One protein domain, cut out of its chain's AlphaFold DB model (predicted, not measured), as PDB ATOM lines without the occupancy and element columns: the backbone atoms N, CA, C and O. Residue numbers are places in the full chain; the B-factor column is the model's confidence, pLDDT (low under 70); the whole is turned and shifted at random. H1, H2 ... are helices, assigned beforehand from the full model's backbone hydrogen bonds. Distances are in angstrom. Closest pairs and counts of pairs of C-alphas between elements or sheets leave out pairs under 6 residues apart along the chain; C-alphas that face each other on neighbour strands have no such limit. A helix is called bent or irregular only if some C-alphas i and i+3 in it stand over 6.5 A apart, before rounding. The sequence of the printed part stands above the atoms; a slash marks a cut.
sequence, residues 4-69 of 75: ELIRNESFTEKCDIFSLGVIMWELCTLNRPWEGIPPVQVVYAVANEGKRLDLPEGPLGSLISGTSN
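AT A GLANCE: This is residues 4 to 69 of the 75 residues of the protein "Protein kinase domain-containing protein" of Ensete ventricosum (UniProt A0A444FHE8). The longest helix, H1, and the last one, H3, lie side by side and run opposite ways, while the shortest, H2, sits off by itself, apart from both. The links at residues 30 to 38 and 49 to 58 lead out to H2 and back in an open loop, residues 35 to 41 stand free along it, and residues 4 to 13 make a hook before H1. The printed part has 66 residues with three named helices, in the order H1, H2, H3, and no named strand; the class is all helix. It is compact, with a radius of gyration of the C-alphas of 12.4 A, and its outline, 34 by 29 by 16 A, is only just flat.

IN THESE COORDINATES: Find C-alpha 14 at (296.449, 373.001, 293.622); from there H1, residues 14 to 29, runs 22.6 A from first to last C-alpha, to C-alpha 29 at (278.292, 377.707, 306.191). H3, residues 59 to 69, is 16.4 A long and ends at C-alpha 69, at (290.410, 362.547, 296.436). Look between these two along the chain for H2, residues 39 to 48, which begins at C-alpha 39, at (294.897, 386.821, 310.664), and measures 14.1 A. No helix is bent or irregular.

HOW THE PARTS SIT: Start at H1, and look at its residues 21 to 28, for it touches H3 with these alone. The closest C-alphas of the two helices are those of Gly 21 and Ile 64, 6.5 A apart. H1 and H3 stand at a shallow tilt of 16 degrees and run opposite ways, with their centres 10.7 A apart. H2 touches no helix: it is apart from H1, and it is apart from H3. In the backbone, every O i to N i+4 pair of H1 and H2 is within hydrogen-bond range; in H3, 4 of 7 are.

THE WHOLE: Look for the two C-alphas farthest apart at Asn 8 and Gly 58, 34.6 A from each other. From the first printed C-alpha, Glu 4, to the last, Asn 69, the distance is 18.8 A. The printed part has no cut. The link from H1 to H2 has 9 residues and the link from H2 to H3 has 10; both are short. Residues 35 to 41, of which 39 to 41 belong to H2, stand free. In the B-factor column of this predicted model you will find a mean pLDDT of 84.1 over the printed part. Confidence is low, under 70, at residues 65 to 69, and the mean of H3 is 66.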
ATOM      1  N   GLU A   4     301.398 376.355 300.824       86.69
ATOM      2  CA  GLU A   4     302.594 376.403 299.973       86.69
ATOM      3  C   GLU A   4     302.919 377.831 299.509       86.69
ATOM      4  O   GLU A   4     304.083 378.224 299.442       86.69
ATOM      5  N   LEU A   5     301.887 378.652 299.281       87.62
ATOM      6  CA  LEU A   5     302.049 380.054 298.906       87.62
ATOM      7  C   LEU A   5     302.536 380.890 300.097       87.62
ATOM      8  O   LEU A   5     303.384 381.764 299.942       87.62
ATOM      9  N   ILE A   6     302.031 380.594 301.301       88.62
ATOM     10  CA  ILE A   6     302.462 381.249 302.545       88.62
ATOM     11  C   ILE A   6     303.929 380.923 302.852       88.62
ATOM     12  O   ILE A   6     304.670 381.800 303.299       88.62
ATOM     13  N   ARG A   7     304.355 379.678 302.612       88.56
ATOM     14  CA  ARG A   7     305.737 379.224 302.834       88.56
ATOM     15  C   ARG A   7     306.698 379.597 301.701       88.56
ATOM     16  O   ARG A   7     307.893 379.346 301.826       88.56
ATOM     17  N   ASN A   8     306.204 380.236 300.637       90.31
ATOM     18  CA  ASN A   8     306.983 380.592 299.449       90.31
ATOM     19  C   ASN A   8     307.668 379.362 298.809       90.31
ATOM     20  O   ASN A   8     308.829 379.413 298.395       90.31
ATOM     21  N   GLU A   9     306.940 378.246 298.769       89.38
ATOM     22  CA  GLU A   9     307.344 376.980 298.155       89.38
ATOM     23  C   GLU A   9     306.934 376.934 296.673       89.38
ATOM     24  O   GLU A   9     306.237 377.815 296.163       89.38
ATOM     25  N   SER A  10     307.366 375.894 295.955       87.81
ATOM     26  CA  SER A  10     306.849 375.623 294.613       87.81
ATOM     27  C   SER A  10     305.351 375.334 294.690       87.81
ATOM     28  O   SER A  10     304.946 374.375 295.344       87.81
ATOM     29  N   PHE A  11     304.548 376.136 294.000       84.19
ATOM     30  CA  PHE A  11     303.100 375.979 293.934       84.19
ATOM     31  C   PHE A  11     302.664 375.542 292.533       84.19
ATOM     32  O   PHE A  11     303.356 375.777 291.540       84.19
ATOM     33  N   THR A  12     301.504 374.905 292.466       88.44
ATOM     34  CA  THR A  12     300.854 374.438 291.236       88.44
ATOM     35  C   THR A  12     299.398 374.908 291.231       88.44
ATOM     36  O   THR A  12     298.980 375.635 292.133       88.44
ATOM     37  N   GLU A  13     298.591 374.462 290.269       85.69
ATOM     38  CA  GLU A  13     297.144 374.716 290.220       85.69
ATOM     39  C   GLU A  13     296.379 374.237 291.472       85.69
ATOM     40  O   GLU A  13     295.225 374.607 291.690       85.69
ATOM     41  N   LYS A  14     297.017 373.436 292.339       83.06
ATOM     42  CA  LYS A  14     296.449 373.001 293.622       83.06
ATOM     43  C   LYS A  14     296.163 374.182 294.564       83.06
ATOM     44  O   LYS A  14     295.218 374.100 295.350       83.06
ATOM     45  N   CYS A  15     296.876 375.305 294.441       85.44
ATOM     46  CA  CYS A  15     296.615 376.495 295.259       85.44
ATOM     47  C   CYS A  15     295.251 377.144 294.939       85.44
ATOM     48  O   CYS A  15     294.572 377.679 295.830       85.44
ATOM     49  N   ASP A  16     294.810 377.043 293.682       87.38
ATOM     50  CA  ASP A  16     293.496 377.502 293.236       87.38
ATOM     51  C   ASP A  16     292.395 376.562 293.736       87.38
ATOM     52  O   ASP A  16     291.335 377.023 294.160       87.38
ATOM     53  N   ILE A  17     292.663 375.250 293.777       84.69
ATOM     54  CA  ILE A  17     291.744 374.246 294.340       84.69
ATOM     55  C   ILE A  17     291.540 374.482 295.841       84.69
ATOM     56  O   ILE A  17     290.397 374.476 296.301       84.69
ATOM     57  N   PHE A  18     292.610 374.769 296.589       86.62
ATOM     58  CA  PHE A  18     292.512 375.174 297.995       86.62
ATOM     59  C   PHE A  18     291.599 376.396 298.156       86.62
ATOM     60  O   PHE A  18     290.683 376.411 298.980       86.62
ATOM     61  N   SER A  19     291.828 377.430 297.343       87.31
ATOM     62  CA  SER A  19     291.079 378.688 297.423       87.31
ATOM     63  C   SER A  19     289.603 378.505 297.052       87.31
ATOM     64  O   SER A  19     288.730 379.025 297.748       87.31
ATOM     65  N   LEU A  20     289.310 377.707 296.020       87.50
ATOM     66  CA  LEU A  20     287.950 377.302 295.661       87.50
ATOM     67  C   LEU A  20     287.273 376.553 296.812       87.50
ATOM     68  O   LEU A  20     286.105 376.797 297.107       87.50
ATOM     69  N   GLY A  21     288.013 375.676 297.481       85.69
ATOM     70  CA  GLY A  21     287.537 374.934 298.631       85.69
ATOM     71  C   GLY A  21     287.105 375.822 299.804       85.69
ATOM     72  O   GLY A  21     286.015 375.643 300.350       85.69
ATOM     73  N   VAL A  22     287.918 376.821 300.153       88.19
ATOM     74  CA  VAL A  22     287.578 377.812 301.189       88.19
ATOM     75  C   VAL A  22     286.326 378.609 300.805       88.19
ATOM     76  O   VAL A  22     285.465 378.827 301.654       88.19
ATOM     77  N   ILE A  23     286.184 378.992 299.530       88.75
ATOM     78  CA  ILE A  23     284.985 379.688 299.032       88.75
ATOM     79  C   ILE A  23     283.751 378.786 299.135       88.75
ATOM     80  O   ILE A  23     282.704 379.223 299.604       88.75
ATOM     81  N   MET A  24     283.855 377.517 298.727       86.44
ATOM     82  CA  MET A  24     282.751 376.564 298.866       86.44
ATOM     83  C   MET A  24     282.344 376.405 300.331       86.44
ATOM     84  O   MET A  24     281.152 376.418 300.628       86.44
ATOM     85  N   TRP A  25     283.308 376.316 301.250       89.31
ATOM     86  CA  TRP A  25     283.041 376.264 302.686       89.31
ATOM     87  C   TRP A  25     282.293 377.510 303.188       89.31
ATOM     88  O   TRP A  25     281.289 377.378 303.893       89.31
ATOM     89  N   GLU A  26     282.732 378.709 302.796       90.44
ATOM     90  CA  GLU A  26     282.085 379.980 303.160       90.44
ATOM     91  C   GLU A  26     280.648 380.043 302.626       90.44
ATOM     92  O   GLU A  26     279.731 380.418 303.353       90.44
ATOM     93  N   LEU A  27     280.414 379.590 301.392       88.38
ATOM     94  CA  LEU A  27     279.072 379.528 300.805       88.38
ATOM     95  C   LEU A  27     278.162 378.503 301.497       88.38
ATOM     96  O   LEU A  27     276.961 378.739 301.615       88.38
ATOM     97  N   CYS A  28     278.708 377.371 301.950       85.44
ATOM     98  CA  CYS A  28     277.933 376.333 302.633       85.44
ATOM     99  C   CYS A  28     277.546 376.735 304.054       85.44
ATOM    100  O   CYS A  28     276.434 376.457 304.496       85.44
ATOM    101  N   THR A  29     278.480 377.347 304.780       87.06
ATOM    102  CA  THR A  29     278.292 377.707 306.191       87.06
ATOM    103  C   THR A  29     277.703 379.098 306.373       87.06
ATOM    104  O   THR A  29     277.172 379.386 307.443       87.06
ATOM    105  N   LEU A  30     277.791 379.949 305.344       91.06
ATOM    106  CA  LEU A  30     277.486 381.382 305.390       91.06
ATOM    107  C   LEU A  30     278.273 382.129 306.480       91.06
ATOM    108  O   LEU A  30     277.857 383.196 306.931       91.06
ATOM    109  N   ASN A  31     279.419 381.575 306.885       90.75
ATOM    110  CA  ASN A  31     280.281 382.108 307.931       90.75
ATOM    111  C   ASN A  31     281.642 382.491 307.363       90.75
ATOM    112  O   ASN A  31     282.084 381.966 306.341       90.75
ATOM    113  N   ARG A  32     282.346 383.382 308.067       91.75
ATOM    114  CA  ARG A  32     283.709 383.749 307.675       91.75
ATOM    115  C   ARG A  32     284.684 382.624 308.026       91.75
ATOM    116  O   ARG A  32     284.629 382.091 309.138       91.75
ATOM    117  N   PRO A  33     285.621 382.282 307.130       90.62
ATOM    118  CA  PRO A  33     286.607 381.255 307.422       90.62
ATOM    119  C   PRO A  33     287.530 381.716 308.558       90.62
ATOM    120  O   PRO A  33     288.017 382.848 308.562       90.62
ATOM    121  N   TRP A  34     287.756 380.825 309.527       91.38
ATOM    122  CA  TRP A  34     288.540 381.088 310.743       91.38
ATOM    123  C   TRP A  34     288.057 382.297 311.563       91.38
ATOM    124  O   TRP A  34     288.863 383.027 312.146       91.38
ATOM    125  N   GLU A  35     286.742 382.519 311.615       92.31
ATOM    126  CA  GLU A  35     286.149 383.599 312.403       92.31
ATOM    127  C   GLU A  35     286.624 383.588 313.869       92.31
ATOM    128  O   GLU A  35     286.750 382.544 314.507       92.31
ATOM    129  N   GLY A  36     286.935 384.775 314.398       92.56
ATOM    130  CA  GLY A  36     287.446 384.947 315.762       92.56
ATOM    131  C   GLY A  36     288.948 384.696 315.937       92.56
ATOM    132  O   GLY A  36     289.474 384.967 317.016       92.56
ATOM    133  N   ILE A  37     289.665 384.242 314.901       92.81
ATOM    134  CA  ILE A  37     291.117 384.036 314.951       92.81
ATOM    135  C   ILE A  37     291.839 385.219 314.282       92.81
ATOM    136  O   ILE A  37     291.531 385.564 313.139       92.81
ATOM    137  N   PRO A  38     292.832 385.850 314.942       94.94
ATOM    138  CA  PRO A  38     293.631 386.906 314.328       94.94
ATOM    139  C   PRO A  38     294.324 386.432 313.037       94.94
ATOM    140  O   PRO A  38     294.912 385.347 313.036       94.94
ATOM    141  N   PRO A  39     294.366 387.246 311.962       90.50
ATOM    142  CA  PRO A  39     294.897 386.821 310.664       90.50
ATOM    143  C   PRO A  39     296.312 386.234 310.720       90.50
ATOM    144  O   PRO A  39     296.596 385.237 310.067       90.50
ATOM    145  N   VAL A  40     297.194 386.808 311.546       92.56
ATOM    146  CA  VAL A  40     298.576 386.322 311.681       92.56
ATOM    147  C   VAL A  40     298.639 384.901 312.261       92.56
ATOM    148  O   VAL A  40     299.486 384.107 311.861       92.56
ATOM    149  N   GLN A  41     297.714 384.557 313.163       94.00
ATOM    150  CA  GLN A  41     297.621 383.218 313.742       94.00
ATOM    151  C   GLN A  41     297.031 382.228 312.739       94.00
ATOM    152  O   GLN A  41     297.490 381.093 312.678       94.00
ATOM    153  N   VAL A  42     296.071 382.658 311.913       91.62
ATOM    154  CA  VAL A  42     295.537 381.831 310.819       91.62
ATOM    155  C   VAL A  42     296.645 381.458 309.840       91.62
ATOM    156  O   VAL A  42     296.788 380.288 309.502       91.62
ATOM    157  N   VAL A  43     297.464 382.432 309.430       90.94
ATOM    158  CA  VAL A  43     298.604 382.201 308.530       90.94
ATOM    159  C   VAL A  43     299.552 381.157 309.117       90.94
ATOM    160  O   VAL A  43     299.894 380.195 308.433       90.94
ATOM    161  N   TYR A  44     299.926 381.302 310.393       91.62
ATOM    162  CA  TYR A  44     300.799 380.342 311.062       91.62
ATOM    163  C   TYR A  44     300.166 378.948 311.171       91.62
ATOM    164  O   TYR A  44     300.815 377.965 310.818       91.62
ATOM    165  N   ALA A  45     298.907 378.856 311.604       90.06
ATOM    166  CA  ALA A  45     298.217 377.586 311.808       90.06
ATOM    167  C   ALA A  45     297.990 376.828 310.489       90.06
ATOM    168  O   ALA A  45     298.195 375.619 310.415       90.06
ATOM    169  N   VAL A  46     297.620 377.529 309.413       89.19
ATOM    170  CA  VAL A  46     297.432 376.919 308.086       89.19
ATOM    171  C   VAL A  46     298.768 376.453 307.504       89.19
ATOM    172  O   VAL A  46     298.846 375.344 306.970       89.19
ATOM    173  N   ALA A  47     299.818 377.273 307.624       88.88
ATOM    174  CA  ALA A  47     301.119 376.993 307.028       88.88
ATOM    175  C   ALA A  47     301.988 376.022 307.835       88.88
ATOM    176  O   ALA A  47     302.783 375.311 307.238       88.88
ATOM    177  N   ASN A  48     301.886 375.964 309.161       87.06
ATOM    178  CA  ASN A  48     302.815 375.169 309.978       87.06
ATOM    179  C   ASN A  48     302.128 374.070 310.785       87.06
ATOM    180  O   ASN A  48     302.743 373.046 311.056       87.06
ATOM    181  N   GLU A  49     300.860 374.255 311.157       88.44
ATOM    182  CA  GLU A  49     300.118 373.285 311.977       88.44
ATOM    183  C   GLU A  49     299.177 372.412 311.142       88.44
ATOM    184  O   GLU A  49     298.532 371.515 311.673       88.44
ATOM    185  N   GLY A  50     299.065 372.683 309.837       83.75
ATOM    186  CA  GLY A  50     298.117 371.986 308.977       83.75
ATOM    187  C   GLY A  50     296.665 372.231 309.388       83.75
ATOM    188  O   GLY A  50     295.820 371.381 309.138       83.75
ATOM    189  N   LYS A  51     296.353 373.370 310.027       84.62
ATOM    190  CA  LYS A  51     294.980 373.706 310.421       84.62
ATOM    191  C   LYS A  51     294.104 373.913 309.190       84.62
ATOM    192  O   LYS A  51     294.527 374.529 308.206       84.62
ATOM    193  N   ARG A  52     292.874 373.410 309.261       85.38
ATOM    194  CA  ARG A  52     291.895 373.403 308.170       85.38
ATOM    195  C   ARG A  52     290.498 373.726 308.694       85.38
ATOM    196  O   ARG A  52     290.318 373.874 309.902       85.38
ATOM    197  N   LEU A  53     289.561 373.965 307.781       87.56
ATOM    198  CA  LEU A  53     288.171 374.268 308.117       87.56
ATOM    199  C   LEU A  53     287.396 372.962 308.289       87.56
ATOM    200  O   LEU A  53     287.588 372.029 307.515       87.56
ATOM    201  N   ASP A  54     286.510 372.913 309.280       85.19
ATOM    202  CA  ASP A  54     285.681 371.734 309.518       85.19
ATOM    203  C   ASP A  54     284.741 371.487 308.335       85.19
ATOM    204  O   ASP A  54     284.154 372.426 307.789       85.19
ATOM    205  N   LEU A  55     284.575 370.224 307.939       81.00
ATOM    206  CA  LEU A  55     283.668 369.873 306.850       81.00
ATOM    207  C   LEU A  55     282.221 370.219 307.242       81.00
ATOM    208  O   LEU A  55     281.733 369.718 308.257       81.00
ATOM    209  N   PRO A  56     281.514 371.045 306.450       79.44
ATOM    210  CA  PRO A  56     280.127 371.368 306.730       79.44
ATOM    211  C   PRO A  56     279.249 370.138 306.490       79.44
ATOM    212  O   PRO A  56     279.477 369.365 305.558       79.44
ATOM    213  N   GLU A  57     278.217 369.961 307.308       77.12
ATOM    214  CA  GLU A  57     277.257 368.879 307.105       77.12
ATOM    215  C   GLU A  57     276.377 369.133 305.871       77.12
ATOM    216  O   GLU A  57     276.032 370.267 305.535       77.12
ATOM    217  N   GLY A  58     275.980 368.051 305.199       76.38
ATOM    218  CA  GLY A  58     275.045 368.089 304.077       76.38
ATOM    219  C   GLY A  58     275.664 367.773 302.709       76.38
ATOM    220  O   GLY A  58     276.853 367.473 302.590       76.38
ATOM    221  N   PRO A  59     274.845 367.813 301.645       72.25
ATOM    222  CA  PRO A  59     275.228 367.343 300.311       72.25
ATOM    223  C   PRO A  59     276.312 368.191 299.630       72.25
ATOM    224  O   PRO A  59     276.925 367.740 298.670       72.25
ATOM    225  N   LEU A  60     276.565 369.413 300.106       70.12
ATOM    226  CA  LEU A  60     277.675 370.238 299.622       70.12
ATOM    227  C   LEU A  60     278.994 369.895 300.335       70.12
ATOM    228  O   LEU A  60     280.050 369.920 299.709       70.12
ATOM    229  N   GLY A  61     278.941 369.485 301.606       71.81
ATOM    230  CA  GLY A  61     280.109 368.985 302.335       71.81
ATOM    231  C   GLY A  61     280.699 367.729 301.702       71.81
ATOM    232  O   GLY A  61     281.916 367.587 301.629       71.81
ATOM    233  N   SER A  62     279.857 366.854 301.143       72.38
ATOM    234  CA  SER A  62     280.335 365.685 300.399       72.38
ATOM    235  C   SER A  62     281.033 366.058 299.083       72.38
ATOM    236  O   SER A  62     281.992 365.386 298.709       72.38
ATOM    237  N   LEU A  63     280.641 367.152 298.416       70.62
ATOM    238  CA  LEU A  63     281.351 367.673 297.237       70.62
ATOM    239  C   LEU A  63     282.730 368.231 297.603       70.62
ATOM    240  O   LEU A  63     283.705 367.937 296.913       70.62
ATOM    241  N   ILE A  64     282.819 368.964 298.716       70.12
ATOM    242  CA  ILE A  64     284.089 369.464 299.265       70.12
ATOM    243  C   ILE A  64     284.977 368.295 299.725       70.12
ATOM    244  O   ILE A  64     286.187 368.304 299.532       70.12
ATOM    245  N   SER A  65     284.387 367.231 300.273       67.75
ATOM    246  CA  SER A  65     285.135 366.015 300.610       67.75
ATOM    247  C   SER A  65     285.648 365.292 299.356       67.75
ATOM    248  O   SER A  65     286.743 364.732 299.356       67.75
ATOM    249  N   GLY A  66     284.889 365.345 298.256       60.31
ATOM    250  CA  GLY A  66     285.231 364.714 296.983       60.31
ATOM    251  C   GLY A  66     286.412 365.375 296.271       60.31
ATOM    252  O   GLY A  66     287.188 364.669 295.627       60.31
ATOM    253  N   THR A  67     286.608 366.686 296.435       59.28
ATOM    254  CA  THR A  67     287.787 367.393 295.906       59.28
ATOM    255  C   THR A  67     289.086 367.016 296.630       59.28
ATOM    256  O   THR A  67     290.158 367.229 296.070       59.28
ATOM    257  N   SER A  68     289.019 366.366 297.804       54.84
ATOM    258  CA  SER A  68     290.198 365.819 298.502       54.84
ATOM    259  C   SER A  68     290.767 364.536 297.872       54.84
ATOM    260  O   SER A  68     291.943 364.229 298.058       54.84
ATOM    261  N   ASN A  69     289.976 363.800 297.076       51.56
ATOM    262  CA  ASN A  69     290.410 362.547 296.436       51.56
ATOM    263  C   ASN A  69     291.358 362.760 295.241       51.56
ATOM    264  O   ASN A  69     291.797 361.791 294.625       51.56
TER     265      ASN A  69